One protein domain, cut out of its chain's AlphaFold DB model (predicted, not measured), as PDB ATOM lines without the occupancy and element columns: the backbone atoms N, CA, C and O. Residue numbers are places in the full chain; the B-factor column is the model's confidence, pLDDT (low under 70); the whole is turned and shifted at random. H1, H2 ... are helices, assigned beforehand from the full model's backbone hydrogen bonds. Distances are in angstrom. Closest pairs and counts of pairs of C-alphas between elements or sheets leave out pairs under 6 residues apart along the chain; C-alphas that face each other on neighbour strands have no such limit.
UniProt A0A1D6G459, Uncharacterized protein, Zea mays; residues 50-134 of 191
ATOM      1  N   ASP A  50     268.083 294.188 295.151       74.78
ATOM      2  CA  ASP A  50     267.697 293.577 296.421       74.78
ATOM      3  C   ASP A  50     268.175 292.127 296.607       74.78
ATOM      4  O   ASP A  50     268.527 291.751 297.721       74.78
ATOM      5  N   ALA A  51     268.231 291.320 295.544       76.73
ATOM      6  CA  ALA A  51     268.736 289.949 295.609       76.73
ATOM      7  C   ALA A  51     270.232 289.928 295.942       76.73
ATOM      8  O   ALA A  51     270.679 289.124 296.757       76.73
ATOM      9  N   GLU A  52     271.001 290.839 295.343       81.93
ATOM     10  CA  GLU A  52     272.424 290.996 295.654       81.93
ATOM     11  C   GLU A  52     272.620 291.493 297.092       81.93
ATOM     12  O   GLU A  52     273.494 290.983 297.791       81.93
ATOM     13  N   LYS A  53     271.757 292.395 297.580       83.76
ATOM     14  CA  LYS A  53     271.764 292.834 298.987       83.76
ATOM     15  C   LYS A  53     271.431 291.714 299.965       83.76
ATOM     16  O   LYS A  53     272.046 291.660 301.021       83.76
ATOM     17  N   LEU A  54     270.471 290.847 299.636       83.01
ATOM     18  CA  LEU A  54     270.137 289.701 300.480       83.01
ATOM     19  C   LEU A  54     271.313 288.726 300.548       83.01
ATOM     20  O   LEU A  54     271.683 288.304 301.635       83.01
ATOM     21  N   VAL A  55     271.934 288.408 299.409       86.44
ATOM     22  CA  VAL A  55     273.129 287.551 299.390       86.44
ATOM     23  C   VAL A  55     274.253 288.175 300.219       86.44
ATOM     24  O   VAL A  55     274.809 287.492 301.070       86.44
ATOM     25  N   ALA A  56     274.533 289.470 300.046       88.25
ATOM     26  CA  ALA A  56     275.549 290.165 300.835       88.25
ATOM     27  C   ALA A  56     275.241 290.136 302.343       88.25
ATOM     28  O   ALA A  56     276.117 289.843 303.144       88.25
ATOM     29  N   PHE A  57     273.981 290.361 302.729       87.60
ATOM     30  CA  PHE A  57     273.553 290.264 304.124       87.60
ATOM     31  C   PHE A  57     273.750 288.854 304.694       87.60
ATOM     32  O   PHE A  57     274.256 288.681 305.799       87.60
ATOM     33  N   MET A  58     273.375 287.831 303.927       88.87
ATOM     34  CA  MET A  58     273.571 286.439 304.318       88.87
ATOM     35  C   MET A  58     275.061 286.110 304.490       88.87
ATOM     36  O   MET A  58     275.425 285.434 305.449       88.87
ATOM     37  N   GLU A  59     275.917 286.578 303.576       90.03
ATOM     38  CA  GLU A  59     277.374 286.400 303.635       90.03
ATOM     39  C   GLU A  59     277.993 287.077 304.873       90.03
ATOM     40  O   GLU A  59     278.866 286.481 305.513       90.03
ATOM     41  N   ASP A  60     277.527 288.277 305.232       91.84
ATOM     42  CA  ASP A  60     277.993 289.032 306.405       91.84
ATOM     43  C   ASP A  60     277.606 288.354 307.733       91.84
ATOM     44  O   ASP A  60     278.369 288.414 308.695       91.84
ATOM     45  N   HIS A  61     276.477 287.640 307.773       90.95
ATOM     46  CA  HIS A  61     275.990 286.923 308.963       90.95
ATOM     47  C   HIS A  61     276.316 285.421 308.987       90.95
ATOM     48  O   HIS A  61     275.832 284.679 309.850       90.95
ATOM     49  N   TYR A  62     277.159 284.949 308.068       90.39
ATOM     50  CA  TYR A  62     277.544 283.540 307.993       90.39
ATOM     51  C   TYR A  62     278.151 283.023 309.310       90.39
ATOM     52  O   TYR A  62     277.774 281.948 309.782       90.39
ATOM     53  N   ASP A  63     279.073 283.776 309.918       91.07
ATOM     54  CA  ASP A  63     279.796 283.331 311.117       91.07
ATOM     55  C   ASP A  63     278.893 283.255 312.362       91.07
ATOM     56  O   ASP A  63     279.114 282.416 313.244       91.07
ATOM     57  N   ASP A  64     277.849 284.085 312.403       89.82
ATOM     58  CA  ASP A  64     276.915 284.171 313.524       89.82
ATOM     59  C   ASP A  64     275.875 283.045 313.488       89.82
ATOM     60  O   ASP A  64     275.621 282.406 314.513       89.82
ATOM     61  N   VAL A  65     275.308 282.773 312.305       87.26
ATOM     62  CA  VAL A  65     274.151 281.873 312.154       87.26
ATOM     63  C   VAL A  65     274.536 280.529 311.527       87.26
ATOM     64  O   VAL A  65     274.094 279.472 311.979       87.26
ATOM     65  N   VAL A  66     275.385 280.529 310.497       87.20
ATOM     66  CA  VAL A  66     275.574 279.364 309.611       87.20
ATOM     67  C   VAL A  66     276.799 278.530 309.976       87.20
ATOM     68  O   VAL A  66     276.764 277.309 309.848       87.20
ATOM     69  N   ALA A  67     277.869 279.126 310.504       85.77
ATOM     70  CA  ALA A  67     279.135 278.428 310.774       85.77
ATOM     71  C   ALA A  67     279.036 277.247 311.772       85.77
ATOM     72  O   ALA A  67     279.983 276.465 311.942       85.77
ATOM     73  N   ARG A  68     277.907 277.120 312.477       86.03
ATOM     74  CA  ARG A  68     277.634 276.056 313.456       86.03
ATOM     75  C   ARG A  68     276.703 274.965 312.931       86.03
ATOM     76  O   ARG A  68     276.554 273.954 313.610       86.03
ATOM     77  N   VAL A  69     276.127 275.158 311.749       86.94
ATOM     78  CA  VAL A  69     275.189 274.235 311.110       86.94
ATOM     79  C   VAL A  69     275.906 272.949 310.698       86.94
ATOM     80  O   VAL A  69     276.964 272.985 310.065       86.94
ATOM     81  N   GLN A  70     275.316 271.810 311.056       84.67
ATOM     82  CA  GLN A  70     275.820 270.468 310.737       84.67
ATOM     83  C   GLN A  70     274.778 269.589 310.037       84.67
ATOM     84  O   GLN A  70     275.084 268.473 309.625       84.67
ATOM     85  N   SER A  71     273.535 270.057 309.924       86.11
ATOM     86  CA  SER A  71     272.454 269.313 309.283       86.11
ATOM     87  C   SER A  71     271.620 270.202 308.370       86.11
ATOM     88  O   SER A  71     271.572 271.420 308.533       86.11
ATOM     89  N   PHE A  72     270.905 269.583 307.431       84.84
ATOM     90  CA  PHE A  72     270.004 270.311 306.541       84.84
ATOM     91  C   PHE A  72     268.859 271.013 307.289       84.84
ATOM     92  O   PHE A  72     268.426 272.082 306.874       84.84
ATOM     93  N   ASP A  73     268.363 270.438 308.386       87.83
ATOM     94  CA  ASP A  73     267.282 271.046 309.166       87.83
ATOM     95  C   ASP A  73     267.760 272.335 309.856       87.83
ATOM     96  O   ASP A  73     267.130 273.383 309.728       87.83
ATOM     97  N   GLU A  74     268.952 272.299 310.461       89.15
ATOM     98  CA  GLU A  74     269.626 273.492 310.989       89.15
ATOM     99  C   GLU A  74     269.937 274.509 309.884       89.15
ATOM    100  O   GLU A  74     269.737 275.704 310.078       89.15
ATOM    101  N   PHE A  75     270.375 274.049 308.708       87.93
ATOM    102  CA  PHE A  75     270.624 274.917 307.557       87.93
ATOM    103  C   PHE A  75     269.348 275.625 307.099       87.93
ATOM    104  O   PHE A  75     269.345 276.830 306.856       87.93
ATOM    105  N   TYR A  76     268.248 274.882 307.005       84.94
ATOM    106  CA  TYR A  76     266.942 275.415 306.651       84.94
ATOM    107  C   TYR A  76     266.501 276.484 307.651       84.94
ATOM    108  O   TYR A  76     266.102 277.573 307.241       84.94
ATOM    109  N   HIS A  77     266.633 276.212 308.950       89.78
ATOM    110  CA  HIS A  77     266.318 277.184 309.991       89.78
ATOM    111  C   HIS A  77     267.212 278.427 309.929       89.78
ATOM    112  O   HIS A  77     266.685 279.535 309.964       89.78
ATOM    113  N   ALA A  78     268.519 278.258 309.718       89.49
ATOM    114  CA  ALA A  78     269.468 279.359 309.572       89.49
ATOM    115  C   ALA A  78     269.125 280.283 308.392       89.49
ATOM    116  O   ALA A  78     269.171 281.503 308.516       89.49
ATOM    117  N   ILE A  79     268.740 279.722 307.241       87.40
ATOM    118  CA  ILE A  79     268.329 280.520 306.076       87.40
ATOM    119  C   ILE A  79     267.060 281.323 306.377       87.40
ATOM    120  O   ILE A  79     266.963 282.484 305.983       87.40
ATOM    121  N   PHE A  80     266.088 280.719 307.064       84.85
ATOM    122  CA  PHE A  80     264.866 281.418 307.459       84.85
ATOM    123  C   PHE A  80     265.150 282.544 308.453       84.85
ATOM    124  O   PHE A  80     264.640 283.641 308.257       84.85
ATOM    125  N   GLU A  81     266.001 282.295 309.446       87.83
ATOM    126  CA  GLU A  81     266.431 283.295 310.427       87.83
ATOM    127  C   GLU A  81     267.153 284.468 309.749       87.83
ATOM    128  O   GLU A  81     266.811 285.624 309.982       87.83
ATOM    129  N   LEU A  82     268.076 284.197 308.820       88.54
ATOM    130  CA  LEU A  82     268.748 285.239 308.034       88.54
ATOM    131  C   LEU A  82     267.762 286.079 307.215       88.54
ATOM    132  O   LEU A  82     267.886 287.300 307.145       88.54
ATOM    133  N   ILE A  83     266.780 285.439 306.580       83.62
ATOM    134  CA  ILE A  83     265.772 286.152 305.791       83.62
ATOM    135  C   ILE A  83     264.862 286.983 306.698       83.62
ATOM    136  O   ILE A  83     264.495 288.095 306.323       83.62
ATOM    137  N   GLU A  84     264.511 286.475 307.877       83.37
ATOM    138  CA  GLU A  84     263.729 287.203 308.874       83.37
ATOM    139  C   GLU A  84     264.484 288.442 309.366       83.37
ATOM    140  O   GLU A  84     263.957 289.547 309.233       83.37
ATOM    141  N   MET A  85     265.748 288.294 309.780       85.68
ATOM    142  CA  MET A  85     266.602 289.422 310.179       85.68
ATOM    143  C   MET A  85     266.738 290.461 309.059       85.68
ATOM    144  O   MET A  85     266.576 291.660 309.288       85.68
ATOM    145  N   PHE A  86     266.945 290.018 307.815       84.03
ATOM    146  CA  PHE A  86     267.004 290.924 306.666       84.03
ATOM    147  C   PHE A  86     265.687 291.693 306.457       84.03
ATOM    148  O   PHE A  86     265.692 292.879 306.106       84.03
ATOM    149  N   CYS A  87     264.544 291.030 306.661       78.03
ATOM    150  CA  CYS A  87     263.226 291.647 306.535       78.03
ATOM    151  C   CYS A  87     262.955 292.656 307.661       78.03
ATOM    152  O   CYS A  87     262.364 293.707 307.392       78.03
ATOM    153  N   GLU A  88     263.400 292.370 308.886       80.64
ATOM    154  CA  GLU A  88     263.317 293.294 310.022       80.64
ATOM    155  C   GLU A  88     264.123 294.570 309.767       80.64
ATOM    156  O   GLU A  88     263.603 295.672 309.956       80.64
ATOM    157  N   GLU A  89     265.351 294.449 309.256       77.44
ATOM    158  CA  GLU A  89     266.201 295.611 308.978       77.44
ATOM    159  C   GLU A  89     265.652 296.514 307.869       77.44
ATOM    160  O   GLU A  89     265.778 297.743 307.928       77.44
ATOM    161  N   ARG A  90     265.069 295.927 306.819       71.23
ATOM    162  CA  ARG A  90     264.611 296.688 305.647       71.23
ATOM    163  C   ARG A  90     263.182 297.198 305.776       71.23
ATOM    164  O   ARG A  90     262.805 298.080 305.004       71.23
ATOM    165  N   GLY A  91     262.383 296.655 306.697       61.92
ATOM    166  CA  GLY A  91     260.979 297.029 306.901       61.92
ATOM    167  C   GLY A  91     260.086 296.864 305.662       61.92
ATOM    168  O   GLY A  91     258.946 297.331 305.658       61.92
ATOM    169  N   GLN A  92     260.583 296.234 304.588       53.63
ATOM    170  CA  GLN A  92     259.915 296.171 303.294       53.63
ATOM    171  C   GLN A  92     260.195 294.868 302.536       53.63
ATOM    172  O   GLN A  92     261.338 294.470 302.340       53.63
ATOM    173  N   LEU A  93     259.087 294.349 301.988       56.45
ATOM    174  CA  LEU A  93     258.936 293.417 300.865       56.45
ATOM    175  C   LEU A  93     259.156 291.928 301.152       56.45
ATOM    176  O   LEU A  93     260.237 291.397 300.969       56.45
ATOM    177  N   GLN A  94     258.044 291.263 301.490       55.23
ATOM    178  CA  GLN A  94     257.512 290.019 300.902       55.23
ATOM    179  C   GLN A  94     258.491 289.151 300.081       55.23
ATOM    180  O   GLN A  94     258.201 288.791 298.935       55.23
ATOM    181  N   TYR A  95     259.635 288.776 300.654       57.00
ATOM    182  CA  TYR A  95     260.524 287.807 300.034       57.00
ATOM    183  C   TYR A  95     259.804 286.468 300.001       57.00
ATOM    184  O   TYR A  95     259.450 285.891 301.031       57.00
ATOM    185  N   ARG A  96     259.545 285.970 298.790       58.32
ATOM    186  CA  ARG A  96     259.017 284.625 298.632       58.32
ATOM    187  C   ARG A  96     260.162 283.658 298.911       58.32
ATOM    188  O   ARG A  96     260.997 283.419 298.043       58.32
ATOM    189  N   LEU A  97     260.186 283.150 300.141       64.56
ATOM    190  CA  LEU A  97     261.100 282.107 300.595       64.56
ATOM    191  C   LEU A  97     261.165 280.979 299.561       64.56
ATOM    192  O   LEU A  97     260.131 280.532 299.046       64.56
ATOM    193  N   ALA A  98     262.385 280.549 299.239       67.86
ATOM    194  CA  ALA A  98     262.584 279.382 298.398       67.86
ATOM    195  C   ALA A  98     261.893 278.180 299.055       67.86
ATOM    196  O   ALA A  98     261.974 277.982 300.266       67.86
ATOM    197  N   GLU A  99     261.176 277.386 298.261       73.63
ATOM    198  CA  GLU A  99     260.528 276.188 298.785       73.63
ATOM    199  C   GLU A  99     261.589 275.237 299.353       73.63
ATOM    200  O   GLU A  99     262.672 275.113 298.781       73.63
ATOM    201  N   LYS A 100     261.266 274.531 300.448       78.12
ATOM    202  CA  LYS A 100     262.183 273.596 301.126       78.12
ATOM    203  C   LYS A 100     262.927 272.681 300.148       78.12
ATOM    204  O   LYS A 100     264.123 272.485 300.303       78.12
ATOM    205  N   LYS A 101     262.243 272.208 299.100       79.45
ATOM    206  CA  LYS A 101     262.837 271.384 298.036       79.45
ATOM    207  C   LYS A 101     263.961 272.083 297.271       79.45
ATOM    208  O   LYS A 101     264.984 271.467 297.026       79.45
ATOM    209  N   ALA A 102     263.797 273.355 296.918       80.63
ATOM    210  CA  ALA A 102     264.837 274.111 296.220       80.63
ATOM    211  C   ALA A 102     266.056 274.350 297.125       80.63
ATOM    212  O   ALA A 102     267.192 274.301 296.659       80.63
ATOM    213  N   LEU A 103     265.819 274.571 298.423       82.21
ATOM    214  CA  LEU A 103     266.886 274.699 299.413       82.21
ATOM    215  C   LEU A 103     267.639 273.376 299.608       82.21
ATOM    216  O   LEU A 103     268.862 273.365 299.671       82.21
ATOM    217  N   GLU A 104     266.904 272.267 299.657       83.12
ATOM    218  CA  GLU A 104     267.439 270.909 299.769       83.12
ATOM    219  C   GLU A 104     268.257 270.513 298.536       83.12
ATOM    220  O   GLU A 104     269.354 269.973 298.660       83.12
ATOM    221  N   GLU A 105     267.767 270.832 297.338       85.68
ATOM    222  CA  GLU A 105     268.498 270.624 296.087       85.68
ATOM    223  C   GLU A 105     269.802 271.432 296.057       85.68
ATOM    224  O   GLU A 105     270.845 270.885 295.699       85.68
ATOM    225  N   ALA A 106     269.770 272.703 296.472       84.80
ATOM    226  CA  ALA A 106     270.971 273.532 296.563       84.80
ATOM    227  C   ALA A 106     271.960 272.985 297.606       84.80
ATOM    228  O   ALA A 106     273.156 272.899 297.319       84.80
ATOM    229  N   TYR A 107     271.460 272.556 298.768       83.24
ATOM    230  CA  TYR A 107     272.261 271.942 299.824       83.24
ATOM    231  C   TYR A 107     272.979 270.696 299.327       83.24
ATOM    232  O   TYR A 107     274.204 270.656 299.313       83.24
ATOM    233  N   ASN A 108     272.244 269.724 298.794       86.13
ATOM    234  CA  ASN A 108     272.820 268.462 298.327       86.13
ATOM    235  C   ASN A 108     273.773 268.625 297.131       86.13
ATOM    236  O   ASN A 108     274.622 267.771 296.881       86.13
ATOM    237  N   LYS A 109     273.623 269.698 296.351       86.36
ATOM    238  CA  LYS A 109     274.454 269.961 295.171       86.36
ATOM    239  C   LYS A 109     275.808 270.574 295.525       86.36
ATOM    240  O   LYS A 109     276.805 270.233 294.878       86.36
ATOM    241  N   HIS A 110     275.833 271.489 296.492       83.08
ATOM    242  CA  HIS A 110     277.045 272.225 296.868       83.08
ATOM    243  C   HIS A 110     277.737 271.637 298.087       83.08
ATOM    244  O   HIS A 110     278.962 271.603 298.105       83.08
ATOM    245  N   HIS A 111     276.979 271.118 299.050       79.08
ATOM    246  CA  HIS A 111     277.534 270.496 300.239       79.08
ATOM    247  C   HIS A 111     278.044 269.091 299.908       79.08
ATOM    248  O   HIS A 111     277.268 268.158 299.698       79.08
ATOM    249  N   ARG A 112     279.369 268.951 299.793       76.48
ATOM    250  CA  ARG A 112     280.008 267.681 299.387       76.48
ATOM    251  C   ARG A 112     280.595 266.877 300.537       76.48
ATOM    252  O   ARG A 112     281.028 265.747 300.319       76.48
ATOM    253  N   SER A 113     280.652 267.454 301.727       71.11
ATOM    254  CA  SER A 113     281.241 266.841 302.916       71.11
ATOM    255  C   SER A 113     280.187 266.612 303.988       71.11
ATOM    256  O   SER A 113     279.356 267.482 304.171       71.11
ATOM    257  N   ASP A 114     280.273 265.523 304.757       68.37
ATOM    258  CA  ASP A 114     279.389 265.224 305.909       68.37
ATOM    259  C   ASP A 114     279.625 266.152 307.128       68.37
ATOM    260  O   ASP A 114     279.505 265.744 308.284       68.37
ATOM    261  N   GLY A 115     280.082 267.378 306.886       74.73
ATOM    262  CA  GLY A 115     280.638 268.272 307.889       74.73
ATOM    263  C   GLY A 115     279.901 269.597 307.987       74.73
ATOM    264  O   GLY A 115     278.749 269.745 307.600       74.73
ATOM    265  N   LYS A 116     280.605 270.592 308.525       80.76
ATOM    266  CA  LYS A 116     280.096 271.960 308.582       80.76
ATOM    267  C   LYS A 116     279.985 272.526 307.176       80.76
ATOM    268  O   LYS A 116     280.898 272.341 306.373       80.76
ATOM    269  N   VAL A 117     278.901 273.249 306.920       83.53
ATOM    270  CA  VAL A 117     278.770 274.065 305.714       83.53
ATOM    271  C   VAL A 117     279.919 275.065 305.705       83.53
ATOM    272  O   VAL A 117     280.085 275.806 306.669       83.53
ATOM    273  N   THR A 118     280.734 275.046 304.656       85.95
ATOM    274  CA  THR A 118     281.829 276.013 304.486       85.95
ATOM    275  C   THR A 118     281.310 277.333 303.921       85.95
ATOM    276  O   THR A 118     280.221 277.390 303.344       85.95
ATOM    277  N   LYS A 119     282.086 278.414 304.060       85.54
ATOM    278  CA  LYS A 119     281.669 279.739 303.582       85.54
ATOM    279  C   LYS A 119     281.485 279.750 302.064       85.54
ATOM    280  O   LYS A 119     280.524 280.332 301.570       85.54
ATOM    281  N   GLU A 120     282.352 279.055 301.332       86.33
ATOM    282  CA  GLU A 120     282.270 278.935 299.876       86.33
ATOM    283  C   GLU A 120     281.037 278.132 299.432       86.33
ATOM    284  O   GLU A 120     280.352 278.512 298.480       86.33
ATOM    285  N   GLU A 121     280.714 277.039 300.135       86.28
ATOM    286  CA  GLU A 121     279.485 276.274 299.888       86.28
ATOM    287  C   GLU A 121     278.247 277.125 300.178       86.28
ATOM    288  O   GLU A 121     277.300 277.138 299.390       86.28
ATOM    289  N   PHE A 122     278.261 277.868 301.285       86.98
ATOM    290  CA  PHE A 122     277.179 278.768 301.654       86.98
ATOM    291  C   PHE A 122     276.959 279.878 300.627       86.98
ATOM    292  O   PHE A 122     275.817 280.161 300.262       86.98
ATOM    293  N   GLU A 123     278.029 280.484 300.120       85.60
ATOM    294  CA  GLU A 123     277.952 281.497 299.072       85.60
ATOM    295  C   GLU A 123     277.304 280.926 297.797       85.60
ATOM    296  O   GLU A 123     276.397 281.520 297.208       85.60
ATOM    297  N   ALA A 124     277.716 279.725 297.388       86.57
ATOM    298  CA  ALA A 124     277.146 279.065 296.219       86.57
ATOM    299  C   ALA A 124     275.656 278.725 296.418       86.57
ATOM    300  O   ALA A 124     274.837 278.969 295.522       86.57
ATOM    301  N   MET A 125     275.294 278.220 297.601       85.47
ATOM    302  CA  MET A 125     273.911 277.911 297.963       85.47
ATOM    303  C   MET A 125     273.044 279.164 298.038       85.47
ATOM    304  O   MET A 125     271.990 279.200 297.411       85.47
ATOM    305  N   SER A 126     273.474 280.202 298.753       84.82
ATOM    306  CA  SER A 126     272.724 281.455 298.904       84.82
ATOM    307  C   SER A 126     272.464 282.110 297.549       84.82
ATOM    308  O   SER A 126     271.320 282.455 297.253       84.82
ATOM    309  N   ARG A 127     273.457 282.168 296.655       83.68
ATOM    310  CA  ARG A 127     273.258 282.662 295.282       83.68
ATOM    311  C   ARG A 127     272.253 281.819 294.495       83.68
ATOM    312  O   ARG A 127     271.433 282.383 293.769       83.68
ATOM    313  N   GLU A 128     272.288 280.491 294.607       81.42
ATOM    314  CA  GLU A 128     271.348 279.603 293.904       81.42
ATOM    315  C   GLU A 128     269.920 279.730 294.450       81.42
ATOM    316  O   GLU A 128     268.973 279.887 293.678       81.42
ATOM    317  N   VAL A 129     269.777 279.750 295.772       78.97
ATOM    318  CA  VAL A 129     268.505 279.847 296.496       78.97
ATOM    319  C   VAL A 129     267.862 281.207 296.285       78.97
ATOM    320  O   VAL A 129     266.683 281.281 295.934       78.97
ATOM    321  N   VAL A 130     268.634 282.284 296.427       73.93
ATOM    322  CA  VAL A 130     268.144 283.636 296.164       73.93
ATOM    323  C   VAL A 130     267.775 283.761 294.698       73.93
ATOM    324  O   VAL A 130     266.734 284.331 294.411       73.93
ATOM    325  N   LYS A 131     268.519 283.179 293.753       71.48
ATOM    326  CA  LYS A 131     268.144 283.208 292.329       71.48
ATOM    327  C   LYS A 131     266.904 282.363 292.012       71.48
ATOM    328  O   LYS A 131     266.135 282.745 291.132       71.48
ATOM    329  N   ALA A 132     266.689 281.253 292.717       64.13
ATOM    330  CA  ALA A 132     265.492 280.422 292.587       64.13
ATOM    331  C   ALA A 132     264.247 281.095 293.196       64.13
ATOM    332  O   ALA A 132     263.154 280.996 292.632       64.13
ATOM    333  N   GLY A 133     264.419 281.801 294.319       58.81
ATOM    334  CA  GLY A 133     263.382 282.590 294.988       58.81
ATOM    335  C   GLY A 133     263.149 283.965 294.354       58.81
ATOM    336  O   GLY A 133     262.041 284.497 294.431       58.81
ATOM    337  N   SER A 134     264.158 284.519 293.672       54.87
ATOM    338  CA  SER A 134     264.110 285.824 293.012       54.87
ATOM    339  C   SER A 134     263.078 285.803 291.901       54.87
ATOM    340  O   SER A 134     263.322 285.375 290.774       54.87
TER     341      SER A 134
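This is residues 50 to 134 of the 191 residues of an uncharacterized protein of Zea mays (UniProt A0A1D6G459). H1, H5 and H4 form a row with H5 in the middle; long H3 crosses one side of it, and short H2 packs on H3. The printed part has 85 residues with five named helices, H1 to H5, and no named strand: all helix. It is compact, radius of gyration of the C-alphas 11.8 A, spanning 37 by 24 by 19 A.

Find C-alpha 50 at (267.697, 293.577, 296.421); H1, residues 50 to 60, runs 15.0 A from there. Next come H2, residues 62 to 66, and H3, residues 72 to 90, 26.9 A long. H4, residues 100 to 110, spans 15.5 A; H5, residues 119 to 133, runs 20.4 A to C-alpha 133 at (263.382, 282.590, 294.988).

Start at the hub, H3: its residues 82 to 86 alone touch H1 at a steep tilt of 63 degrees, closest C-alphas Met 58 and Leu 82, 6.2 A. Its residues 75 to 82 alone touch H2, closest C-alphas Val 65 and Ala 78, 5.9 A. H4 and H5 form a helical hairpin, closest C-alphas Ala 106 and Met 125, 5.5 A. In H1 to H5 every O i to N i+4 pair is within hydrogen-bond range.

The printed part has no cut and no long link. Look for pLDDT under 70 at residues 91 to 98, 114 and 132 to 134.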